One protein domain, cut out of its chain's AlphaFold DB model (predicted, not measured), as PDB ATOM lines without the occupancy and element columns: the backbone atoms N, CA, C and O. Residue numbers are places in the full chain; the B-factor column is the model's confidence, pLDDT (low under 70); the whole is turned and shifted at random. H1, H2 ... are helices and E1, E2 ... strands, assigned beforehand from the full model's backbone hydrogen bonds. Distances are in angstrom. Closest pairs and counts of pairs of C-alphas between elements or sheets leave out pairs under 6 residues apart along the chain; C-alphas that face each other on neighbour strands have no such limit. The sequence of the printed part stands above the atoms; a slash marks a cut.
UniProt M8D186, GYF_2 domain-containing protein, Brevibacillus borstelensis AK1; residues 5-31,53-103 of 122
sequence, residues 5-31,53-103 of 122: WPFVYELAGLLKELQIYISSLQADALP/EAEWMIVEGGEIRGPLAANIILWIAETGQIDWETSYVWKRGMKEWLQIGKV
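This is residues 5 to 31 and 53 to 103 of the 122 residues of the protein "GYF_2 domain-containing protein" of Brevibacillus borstelensis AK1 (UniProt M8D186). A small sheet of three antiparallel strands has the second half of one long helix, H1, running slantwise over one of its faces, while the first half of that helix, residues 5 to 15, sticks out as a free arm. A short helix, H2, only grazes the sheet with its first residues, 70 to 73, and after E3 the last stretch folds back to pair with E3 through residues 98 to 99. The printed part has 78 residues with two named helices and three named strands, in the order H1, E1, E2, H2, E3 along the chain; the sheet's order is E2, E1, E3, and the class is mixed, helices and strands. The whole is compact, with a radius of gyration of the C-alphas of 13.1 A, yet elongated in outline through the arm, with spans of 43 by 27 by 19 A.

The sheet's inner strand is E1, residues 56 to 60, which begins at C-alpha 56 at (18.969, -28.023, -20.400) and is 12.9 A long from first to last C-alpha. E2, residues 63 to 68, is the longest strand at 14.1 A. E3, residues 88 to 91, measures 10.6 A and ends at C-alpha 91 at (20.735, -25.007, -17.553). The longest helix is H1, residues 5 to 26, which begins at C-alpha 5 at (25.214, -52.355, -10.812) and is 32.0 A long. H2, residues 70 to 78, is 12.2 A long.

E1 has E2 and E3 as its neighbours, and these two are the edge strands. E1 and E2 form a hairpin, antiparallel with 154 degrees between their directions; N 58 and O 65 are 2.9 A apart and N 65 and O 58 are 2.8 A apart, both within hydrogen-bond range. E1 and E3 are antiparallel at 162 degrees, with N 57 and O 90 at 2.7 A and N 90 and O 57 at 2.9 A. Outside the named strands, residues 98 to 99 pair antiparallel with residues 88 to 89 of E3. H1 is on one face of the sheet, an arrangement of two layers, helix over sheet, and its height over the sheet is 9.9 A. It lies over E1 and only just over E2, on which 3 of its C-alphas fall; 2 fall on E3. On the local plane its line and that of E1 stand at 51 degrees, slantwise to the strands. The closest C-alphas of H1 and E2 are those of Glu 17 and Pro 67, 6.4 A apart; those of H1 and E3 are Ser 24 and Trp 90, at 6.8 A. H2 only grazes the sheet with its residues 70 to 73; its closest C-alpha to E1 is that of Ala 70, 6.7 A from that of Trp 56. E2, H2 and E3 make a split strand-helix-strand unit, two strands running the same way with E1 between them in the sheet, and its crossover is right-handed. H1 and H2 are apart. In H1 and H2 every O i to N i+4 pair is within hydrogen-bond range.

The C-alphas of Trp 5 and Glu 85 are the two farthest apart, at 43.7 A. Without the free residues 5 to 15, the body of 67 residues spans 29 by 24 by 19 A. Residues 32 to 52 are not printed, and C-alphas 31 and 53 are 23.5 A apart across this cut, which lies in the link from H1 to E1. The links from E1 to E2 and from E2 to H2 are tight, and that from H2 to E3, 9 residues, is short. Residues 92 to 103 hold no named element. The mean pLDDT of the printed part is 85.9, and residue 5 is under 70.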
ATOM      1  N   TRP A   5      24.507 -53.465 -10.180       65.62
ATOM      2  CA  TRP A   5      25.214 -52.355 -10.812       65.62
ATOM      3  C   TRP A   5      24.407 -51.567 -11.870       65.62
ATOM      4  O   TRP A   5      24.381 -50.341 -11.774       65.62
ATOM      5  N   PRO A   6      23.710 -52.198 -12.841       75.62
ATOM      6  CA  PRO A   6      22.900 -51.461 -13.818       75.62
ATOM      7  C   PRO A   6      21.758 -50.671 -13.165       75.62
ATOM      8  O   PRO A   6      21.521 -49.526 -13.534       75.62
ATOM      9  N   PHE A   7      21.122 -51.227 -12.129       75.81
ATOM     10  CA  PHE A   7      20.058 -50.545 -11.392       75.81
ATOM     11  C   PHE A   7      20.574 -49.315 -10.628       75.81
ATOM     12  O   PHE A   7      19.928 -48.271 -10.603       75.81
ATOM     13  N   VAL A   8      21.772 -49.406 -10.042       80.75
ATOM     14  CA  VAL A   8      22.414 -48.268  -9.366       80.75
ATOM     15  C   VAL A   8      22.739 -47.141 -10.355       80.75
ATOM     16  O   VAL A   8      22.536 -45.974 -10.021       80.75
ATOM     17  N   TYR A   9      23.185 -47.460 -11.575       80.69
ATOM     18  CA  TYR A   9      23.417 -46.448 -12.613       80.69
ATOM     19  C   TYR A   9      22.128 -45.775 -13.088       80.69
ATOM     20  O   TYR A   9      22.110 -44.553 -13.237       80.69
ATOM     21  N   GLU A  10      21.053 -46.539 -13.285       83.69
ATOM     22  CA  GLU A  10      19.744 -45.981 -13.647       83.69
ATOM     23  C   GLU A  10      19.217 -45.038 -12.560       83.69
ATOM     24  O   GLU A  10      18.816 -43.912 -12.858       83.69
ATOM     25  N   LEU A  11      19.293 -45.444 -11.288       85.06
ATOM     26  CA  LEU A  11      18.901 -44.591 -10.164       85.06
ATOM     27  C   LEU A  11      19.746 -43.319 -10.072       85.06
ATOM     28  O   LEU A  11      19.205 -42.241  -9.830       85.06
ATOM     29  N   ALA A  12      21.060 -43.421 -10.276       86.19
ATOM     30  CA  ALA A  12      21.939 -42.257 -10.282       86.19
ATOM     31  C   ALA A  12      21.581 -41.276 -11.414       86.19
ATOM     32  O   ALA A  12      21.581 -40.064 -11.194       86.19
ATOM     33  N   GLY A  13      21.227 -41.794 -12.596       85.06
ATOM     34  CA  GLY A  13      20.723 -40.995 -13.714       85.06
ATOM     35  C   GLY A  13      19.437 -40.251 -13.355       85.06
ATOM     36  O   GLY A  13      19.391 -39.025 -13.454       85.06
ATOM     37  N   LEU A  14      18.438 -40.963 -12.829       87.00
ATOM     38  CA  LEU A  14      17.161 -40.372 -12.410       87.00
ATOM     39  C   LEU A  14      17.333 -39.310 -11.315       87.00
ATOM     40  O   LEU A  14      16.688 -38.262 -11.353       87.00
ATOM     41  N   LEU A  15      18.225 -39.545 -10.351       89.69
ATOM     42  CA  LEU A  15      18.540 -38.561  -9.313       89.69
ATOM     43  C   LEU A  15      19.199 -37.306  -9.900       89.69
ATOM     44  O   LEU A  15      18.861 -36.201  -9.474       89.69
ATOM     45  N   LYS A  16      20.094 -37.450 -10.889       89.25
ATOM     46  CA  LYS A  16      20.698 -36.310 -11.603       89.25
ATOM     47  C   LYS A  16      19.619 -35.490 -12.315       89.25
ATOM     48  O   LYS A  16      19.600 -34.270 -12.171       89.25
ATOM     49  N   GLU A  17      18.709 -36.140 -13.037       88.75
ATOM     50  CA  GLU A  17      17.615 -35.460 -13.742       88.75
ATOM     51  C   GLU A  17      16.678 -34.728 -12.776       88.75
ATOM     52  O   GLU A  17      16.362 -33.554 -12.988       88.75
ATOM     53  N   LEU A  18      16.304 -35.373 -11.667       90.19
ATOM     54  CA  LEU A  18      15.463 -34.770 -10.634       90.19
ATOM     55  C   LEU A  18      16.133 -33.548  -9.992       90.19
ATOM     56  O   LEU A  18      15.480 -32.528  -9.774       90.19
ATOM     57  N   GLN A  19      17.437 -33.620  -9.714       91.88
ATOM     58  CA  GLN A  19      18.198 -32.485  -9.187       91.88
ATOM     59  C   GLN A  19      18.222 -31.304 -10.162       91.88
ATOM     60  O   GLN A  19      18.060 -30.159  -9.735       91.88
ATOM     61  N   ILE A  20      18.407 -31.565 -11.459       89.94
ATOM     62  CA  ILE A  20      18.372 -30.523 -12.495       89.94
ATOM     63  C   ILE A  20      16.977 -29.891 -12.548       89.94
ATOM     64  O   ILE A  20      16.868 -28.665 -12.537       89.94
ATOM     65  N   TYR A  21      15.922 -30.708 -12.515       89.75
ATOM     66  CA  TYR A  21      14.543 -30.228 -12.499       89.75
ATOM     67  C   TYR A  21      14.259 -29.329 -11.288       89.75
ATOM     68  O   TYR A  21      13.809 -28.197 -11.461       89.75
ATOM     69  N   ILE A  22      14.589 -29.775 -10.071       89.69
ATOM     70  CA  ILE A  22      14.394 -28.979  -8.846       89.69
ATOM     71  C   ILE A  22      15.174 -27.664  -8.916       89.69
ATOM     72  O   ILE A  22      14.623 -26.609  -8.610       89.69
ATOM     73  N   SER A  23      16.429 -27.709  -9.365       91.06
ATOM     74  CA  SER A  23      17.262 -26.508  -9.494       91.06
ATOM     75  C   SER A  23      16.664 -25.507 -10.484       91.06
ATOM     76  O   SER A  23      16.720 -24.302 -10.257       91.06
ATOM     77  N   SER A  24      16.036 -25.993 -11.557       90.56
ATOM     78  CA  SER A  24      15.393 -25.129 -12.548       90.56
ATOM     79  C   SER A  24      14.179 -24.376 -11.988       90.56
ATOM     80  O   SER A  24      13.925 -23.241 -12.382       90.56
ATOM     81  N   LEU A  25      13.465 -24.969 -11.021       89.38
ATOM     82  CA  LEU A  25      12.348 -24.323 -10.321       89.38
ATOM     83  C   LEU A  25      12.802 -23.221  -9.359       89.38
ATOM     84  O   LEU A  25      12.019 -22.334  -9.033       89.38
ATOM     85  N   GLN A  26      14.041 -23.304  -8.881       89.75
ATOM     86  CA  GLN A  26      14.630 -22.342  -7.947       89.75
ATOM     87  C   GLN A  26      15.330 -21.178  -8.656       89.75
ATOM     88  O   GLN A  26      15.729 -20.224  -7.996       89.75
ATOM     89  N   ALA A  27      15.516 -21.269  -9.973       90.69
ATOM     90  CA  ALA A  27      16.184 -20.243 -10.753       90.69
ATOM     91  C   ALA A  27      15.319 -18.984 -10.912       90.69
ATOM     92  O   ALA A  27      14.090 -19.049 -11.003       90.69
ATOM     93  N   ASP A  28      15.990 -17.838 -11.001       89.31
ATOM     94  CA  ASP A  28      15.339 -16.539 -11.135       89.31
ATOM     95  C   ASP A  28      14.606 -16.416 -12.482       89.31
ATOM     96  O   ASP A  28      14.938 -17.078 -13.468       89.31
ATOM     97  N   ALA A  29      13.614 -15.523 -12.534       87.75
ATOM     98  CA  ALA A  29      12.853 -15.209 -13.746       87.75
ATOM     99  C   ALA A  29      12.175 -16.423 -14.416       87.75
ATOM    100  O   ALA A  29      11.928 -16.405 -15.622       87.75
ATOM    101  N   LEU A  30      11.845 -17.467 -13.641       86.12
ATOM    102  CA  LEU A  30      11.111 -18.635 -14.122       86.12
ATOM    103  C   LEU A  30       9.792 -18.198 -14.812       86.12
ATOM    104  O   LEU A  30       8.895 -17.669 -14.150       86.12
ATOM    105  N   PRO A  31       9.627 -18.442 -16.125       80.12
ATOM    106  CA  PRO A  31       8.579 -17.817 -16.930       80.12
ATOM    107  C   PRO A  31       7.255 -18.600 -16.916       80.12
ATOM    108  O   PRO A  31       6.576 -18.695 -17.938       80.12
ATOM    109  N   GLU A  53      25.420 -34.002 -23.020       79.62
ATOM    110  CA  GLU A  53      24.739 -34.178 -21.738       79.62
ATOM    111  C   GLU A  53      23.350 -33.526 -21.734       79.62
ATOM    112  O   GLU A  53      23.179 -32.378 -22.158       79.62
ATOM    113  N   ALA A  54      22.363 -34.259 -21.213       81.81
ATOM    114  CA  ALA A  54      21.033 -33.739 -20.944       81.81
ATOM    115  C   ALA A  54      21.066 -32.863 -19.683       81.81
ATOM    116  O   ALA A  54      21.023 -33.357 -18.557       81.81
ATOM    117  N   GLU A  55      21.181 -31.550 -19.876       88.06
ATOM    118  CA  GLU A  55      21.293 -30.576 -18.776       88.06
ATOM    119  C   GLU A  55      20.378 -29.361 -18.924       88.06
ATOM    120  O   GLU A  55      20.249 -28.563 -17.991       88.06
ATOM    121  N   TRP A  56      19.761 -29.199 -20.091       91.38
ATOM    122  CA  TRP A  56      18.969 -28.023 -20.400       91.38
ATOM    123  C   TRP A  56      17.488 -28.275 -20.163       91.38
ATOM    124  O   TRP A  56      16.916 -29.251 -20.638       91.38
ATOM    125  N   MET A  57      16.860 -27.340 -19.478       92.50
ATOM    126  CA  MET A  57      15.426 -27.254 -19.289       92.50
ATOM    127  C   MET A  57      14.864 -26.201 -20.237       92.50
ATOM    128  O   MET A  57      15.521 -25.197 -20.522       92.50
ATOM    129  N   ILE A  58      13.639 -26.409 -20.703       90.94
ATOM    130  CA  ILE A  58      12.905 -25.452 -21.530       90.94
ATOM    131  C   ILE A  58      11.527 -25.198 -20.933       90.94
ATOM    132  O   ILE A  58      10.893 -26.120 -20.427       90.94
ATOM    133  N   VAL A  59      11.064 -23.957 -21.014       89.25
ATOM    134  CA  VAL A  59       9.664 -23.588 -20.825       89.25
ATOM    135  C   VAL A  59       9.073 -23.255 -22.184       89.25
ATOM    136  O   VAL A  59       9.525 -22.324 -22.850       89.25
ATOM    137  N   GLU A  60       8.046 -24.006 -22.569       83.50
ATOM    138  CA  GLU A  60       7.232 -23.772 -23.761       83.50
ATOM    139  C   GLU A  60       5.760 -23.832 -23.340       83.50
ATOM    140  O   GLU A  60       5.338 -24.785 -22.684       83.50
ATOM    141  N   GLY A  61       4.968 -22.808 -23.672       76.44
ATOM    142  CA  GLY A  61       3.532 -22.801 -23.360       76.44
ATOM    143  C   GLY A  61       3.203 -22.915 -21.862       76.44
ATOM    144  O   GLY A  61       2.146 -23.424 -21.506       76.44
ATOM    145  N   GLY A  62       4.112 -22.475 -20.984       77.00
ATOM    146  CA  GLY A  62       3.954 -22.588 -19.530       77.00
ATOM    147  C   GLY A  62       4.255 -23.979 -18.960       77.00
ATOM    148  O   GLY A  62       3.973 -24.226 -17.791       77.00
ATOM    149  N   GLU A  63       4.834 -24.891 -19.742       82.25
ATOM    150  CA  GLU A  63       5.296 -26.191 -19.253       82.25
ATOM    151  C   GLU A  63       6.819 -26.268 -19.250       82.25
ATOM    152  O   GLU A  63       7.459 -25.994 -20.264       82.25
ATOM    153  N   ILE A  64       7.387 -26.719 -18.130       87.00
ATOM    154  CA  ILE A  64       8.805 -27.074 -18.039       87.00
ATOM    155  C   ILE A  64       9.007 -28.471 -18.635       87.00
ATOM    156  O   ILE A  64       8.326 -29.423 -18.246       87.00
ATOM    157  N   ARG A  65       9.965 -28.608 -19.551       86.94
ATOM    158  CA  ARG A  65      10.360 -29.871 -20.187       86.94
ATOM    159  C   ARG A  65      11.874 -30.057 -20.124       86.94
ATOM    160  O   ARG A  65      12.625 -29.085 -20.154       86.94
ATOM    161  N   GLY A  66      12.303 -31.315 -20.071       86.25
ATOM    162  CA  GLY A  66      13.705 -31.719 -19.981       86.25
ATOM    163  C   GLY A  66      14.019 -32.492 -18.699       86.25
ATOM    164  O   GLY A  66      13.085 -32.865 -17.985       86.25
ATOM    165  N   PRO A  67      15.304 -32.739 -18.407       90.06
ATOM    166  CA  PRO A  67      16.483 -32.174 -19.076       90.06
ATOM    167  C   PRO A  67      16.720 -32.699 -20.503       90.06
ATOM    168  O   PRO A  67      16.326 -33.806 -20.842       90.06
ATOM    169  N   LEU A  68      17.344 -31.877 -21.351       89.50
ATOM    170  CA  LEU A  68      17.597 -32.127 -22.775       89.50
ATOM    171  C   LEU A  68      19.037 -31.788 -23.146       89.50
ATOM    172  O   LEU A  68      19.671 -30.914 -22.541       89.50
ATOM    173  N   ALA A  69      19.540 -32.437 -24.191       88.19
ATOM    174  CA  ALA A  69      20.799 -32.054 -24.814       88.19
ATOM    175  C   ALA A  69      20.642 -30.769 -25.652       88.19
ATOM    176  O   ALA A  69      19.603 -30.517 -26.270       88.19
ATOM    177  N   ALA A  70      21.703 -29.958 -25.723       87.00
ATOM    178  CA  ALA A  70      21.684 -28.682 -26.449       87.00
ATOM    179  C   ALA A  70      21.345 -28.845 -27.943       87.00
ATOM    180  O   ALA A  70      20.668 -27.999 -28.526       87.00
ATOM    181  N   ASN A  71      21.785 -29.945 -28.566       85.31
ATOM    182  CA  ASN A  71      21.508 -30.222 -29.973       85.31
ATOM    183  C   ASN A  71      20.019 -30.498 -30.234       85.31
ATOM    184  O   ASN A  71      19.524 -30.160 -31.307       85.31
ATOM    185  N   ILE A  72      19.304 -31.075 -29.262       87.62
ATOM    186  CA  ILE A  72      17.857 -31.280 -29.353       87.62
ATOM    187  C   ILE A  72      17.139 -29.943 -29.320       87.62
ATOM    188  O   ILE A  72      16.303 -29.712 -30.188       87.62
ATOM    189  N   ILE A  73      17.506 -29.054 -28.388       86.69
ATOM    190  CA  ILE A  73      16.932 -27.702 -28.298       86.69
ATOM    191  C   ILE A  73      17.160 -26.941 -29.599       86.69
ATOM    192  O   ILE A  73      16.220 -26.375 -30.148       86.69
ATOM    193  N   LEU A  74      18.379 -26.982 -30.135       84.75
ATOM    194  CA  LEU A  74      18.671 -26.340 -31.409       84.75
ATOM    195  C   LEU A  74      17.805 -26.916 -32.536       84.75
ATOM    196  O   LEU A  74      17.212 -26.164 -33.298       84.75
ATOM    197  N   TRP A  75      17.676 -28.240 -32.613       85.19
ATOM    198  CA  TRP A  75      16.912 -28.897 -33.669       85.19
ATOM    199  C   TRP A  75      15.405 -28.601 -33.607       85.19
ATOM    200  O   TRP A  75      14.786 -28.303 -34.632       85.19
ATOM    201  N   ILE A  76      14.785 -28.649 -32.421       86.44
ATOM    202  CA  ILE A  76      13.357 -28.303 -32.272       86.44
ATOM    203  C   ILE A  76      13.110 -26.830 -32.603       86.44
ATOM    204  O   ILE A  76      12.060 -26.488 -33.149       86.44
ATOM    205  N   ALA A  77      14.090 -25.973 -32.324       82.00
ATOM    206  CA  ALA A  77      14.018 -24.553 -32.605       82.00
ATOM    207  C   ALA A  77      14.205 -24.265 -34.108       82.00
ATOM    208  O   ALA A  77      13.428 -23.507 -34.688       82.00
ATOM    209  N   GLU A  78      15.163 -24.918 -34.772       82.12
ATOM    210  CA  GLU A  78      15.394 -24.831 -36.225       82.12
ATOM    211  C   GLU A  78      14.214 -25.383 -37.041       82.12
ATOM    212  O   GLU A  78      13.909 -24.878 -38.117       82.12
ATOM    213  N   THR A  79      13.518 -26.402 -36.531       83.81
ATOM    214  CA  THR A  79      12.364 -27.014 -37.215       83.81
ATOM    215  C   THR A  79      11.024 -26.340 -36.907       83.81
ATOM    216  O   THR A  79       9.978 -26.855 -37.307       83.81
ATOM    217  N   GLY A  80      11.026 -25.209 -36.190       82.69
ATOM    218  CA  GLY A  80       9.809 -24.466 -35.836       82.69
ATOM    219  C   GLY A  80       8.860 -25.243 -34.919       82.69
ATOM    220  O   GLY A  80       7.655 -24.981 -34.872       82.69
ATOM    221  N   GLN A  81       9.371 -26.248 -34.203       84.81
ATOM    222  CA  GLN A  81       8.569 -27.017 -33.255       84.81
ATOM    223  C   GLN A  81       8.353 -26.281 -31.942       84.81
ATOM    224  O   GLN A  81       7.364 -26.594 -31.279       84.81
ATOM    225  N   ILE A  82       9.200 -25.295 -31.651       83.56
ATOM    226  CA  ILE A  82       9.072 -24.349 -30.545       83.56
ATOM    227  C   ILE A  82       9.190 -22.913 -31.063       83.56
ATOM    228  O   ILE A  82       9.829 -22.663 -32.087       83.56
ATOM    229  N   ASP A  83       8.590 -21.969 -30.345       81.12
ATOM    230  CA  ASP A  83       8.665 -20.543 -30.664       81.12
ATOM    231  C   ASP A  83       9.825 -19.877 -29.902       81.12
ATOM    232  O   ASP A  83       9.841 -19.845 -28.671       81.12
ATOM    233  N   TRP A  84      10.795 -19.333 -30.643       77.81
ATOM    234  CA  TRP A  84      11.994 -18.672 -30.115       77.81
ATOM    235  C   TRP A  84      11.701 -17.423 -29.284       77.81
ATOM    236  O   TRP A  84      12.521 -17.043 -28.442       77.81
ATOM    237  N   GLU A  85      10.577 -16.762 -29.551       78.06
ATOM    238  CA  GLU A  85      10.240 -15.480 -28.940       78.06
ATOM    239  C   GLU A  85       9.465 -15.659 -27.635       78.06
ATOM    240  O   GLU A  85       9.545 -14.813 -26.749       78.06
ATOM    241  N   THR A  86       8.775 -16.781 -27.470       81.81
ATOM    242  CA  THR A  86       7.956 -17.044 -26.280       81.81
ATOM    243  C   THR A  86       8.504 -18.160 -25.396       81.81
ATOM    244  O   THR A  86       8.068 -18.297 -24.252       81.81
ATOM    245  N   SER A  87       9.490 -18.920 -25.880       87.12
ATOM    246  CA  SER A  87      10.118 -20.007 -25.126       87.12
ATOM    247  C   SER A  87      11.394 -19.561 -24.417       87.12
ATOM    248  O   SER A  87      12.155 -18.709 -24.892       87.12
ATOM    249  N   TYR A  88      11.658 -20.198 -23.283       91.25
ATOM    250  CA  TYR A  88      12.799 -19.906 -22.423       91.25
ATOM    251  C   TYR A  88      13.571 -21.172 -22.119       91.25
ATOM    252  O   TYR A  88      12.998 -22.252 -22.050       91.25
ATOM    253  N   VAL A  89      14.865 -21.036 -21.891       92.88
ATOM    254  CA  VAL A  89      15.760 -22.117 -21.512       92.88
ATOM    255  C   VAL A  89      16.526 -21.768 -20.256       92.88
ATOM    256  O   VAL A  89      16.804 -20.605 -19.950       92.88
ATOM    257  N   TRP A  90      16.909 -22.814 -19.549       94.06
ATOM    258  CA  TRP A  90      17.787 -22.740 -18.403       94.06
ATOM    259  C   TRP A  90      18.658 -23.988 -18.369       94.06
ATOM    260  O   TRP A  90      18.218 -25.070 -18.742       94.06
ATOM    261  N   LYS A  91      19.897 -23.861 -17.909       91.88
ATOM    262  CA  LYS A  91      20.735 -25.007 -17.553       91.88
ATOM    263  C   LYS A  91      21.339 -24.783 -16.184       91.88
ATOM    264  O   LYS A  91      21.527 -23.647 -15.745       91.88
ATOM    265  N   ARG A  92      21.729 -25.880 -15.547       84.75
ATOM    266  CA  ARG A  92      22.455 -25.842 -14.281       84.75
ATOM    267  C   ARG A  92      23.672 -24.911 -14.372       84.75
ATOM    268  O   ARG A  92      24.459 -24.988 -15.311       84.75
ATOM    269  N   GLY A  93      23.796 -24.024 -13.385       85.62
ATOM    270  CA  GLY A  93      24.818 -22.972 -13.339       85.62
ATOM    271  C   GLY A  93      24.364 -21.619 -13.898       85.62
ATOM    272  O   GLY A  93      25.048 -20.625 -13.672       85.62
ATOM    273  N   MET A  94      23.218 -21.542 -14.580       89.00
ATOM    274  CA  MET A  94      22.590 -20.260 -14.913       89.00
ATOM    275  C   MET A  94      21.826 -19.711 -13.711       89.00
ATOM    276  O   MET A  94      21.137 -20.452 -13.009       89.00
ATOM    277  N   LYS A  95      21.929 -18.397 -13.498       89.31
ATOM    278  CA  LYS A  95      21.198 -17.703 -12.433       89.31
ATOM    279  C   LYS A  95      19.703 -17.597 -12.742       89.31
ATOM    280  O   LYS A  95      18.876 -17.839 -11.873       89.31
ATOM    281  N   GLU A  96      19.381 -17.257 -13.983       92.31
ATOM    282  CA  GLU A  96      18.023 -16.946 -14.418       92.31
ATOM    283  C   GLU A  96      17.654 -17.689 -15.702       92.31
ATOM    284  O   GLU A  96      18.525 -18.134 -16.459       92.31
ATOM    285  N   TRP A  97      16.354 -17.827 -15.942       93.00
ATOM    286  CA  TRP A  97      15.819 -18.320 -17.207       93.00
ATOM    287  C   TRP A  97      15.997 -17.281 -18.311       93.00
ATOM    288  O   TRP A  97      15.662 -16.110 -18.145       93.00
ATOM    289  N   LEU A  98      16.482 -17.719 -19.472       91.44
ATOM    290  CA  LEU A  98      16.728 -16.843 -20.613       91.44
ATOM    291  C   LEU A  98      15.889 -17.261 -21.811       91.44
ATOM    292  O   LEU A  98      15.755 -18.439 -22.124       91.44
ATOM    293  N   GLN A  99      15.349 -16.278 -22.516       89.31
ATOM    294  CA  GLN A  99      14.647 -16.496 -23.775       89.31
ATOM    295  C   GLN A  99      15.589 -17.149 -24.796       89.31
ATOM    296  O   GLN A  99      16.741 -16.727 -24.925       89.31
ATOM    297  N   ILE A 100      15.112 -18.147 -25.544       87.50
ATOM    298  CA  ILE A 100      15.968 -18.963 -26.428       87.50
ATOM    299  C   ILE A 100      16.704 -18.098 -27.454       87.50
ATOM    300  O   ILE A 100      17.900 -18.282 -27.662       87.50
ATOM    301  N   GLY A 101      16.031 -17.097 -28.030       80.75
ATOM    302  CA  GLY A 101      16.645 -16.162 -28.983       80.75
ATOM    303  C   GLY A 101      17.812 -15.334 -28.427       80.75
ATOM    304  O   GLY A 101      18.556 -14.748 -29.207       80.75
ATOM    305  N   LYS A 102      17.994 -15.288 -27.102       81.81
ATOM    306  CA  LYS A 102      19.081 -14.562 -26.426       81.81
ATOM    307  C   LYS A 102      20.233 -15.474 -25.992       81.81
ATOM    308  O   LYS A 102      21.222 -14.981 -25.457       81.81
ATOM    309  N   VAL A 103      20.117 -16.787 -26.200       81.12
ATOM    310  CA  VAL A 103      21.123 -17.772 -25.790       81.12
ATOM    311  C   VAL A 103      21.877 -18.281 -27.012       81.12
ATOM    312  O   VAL A 103      21.294 -18.803 -27.958       81.12
TER     313      VAL A 103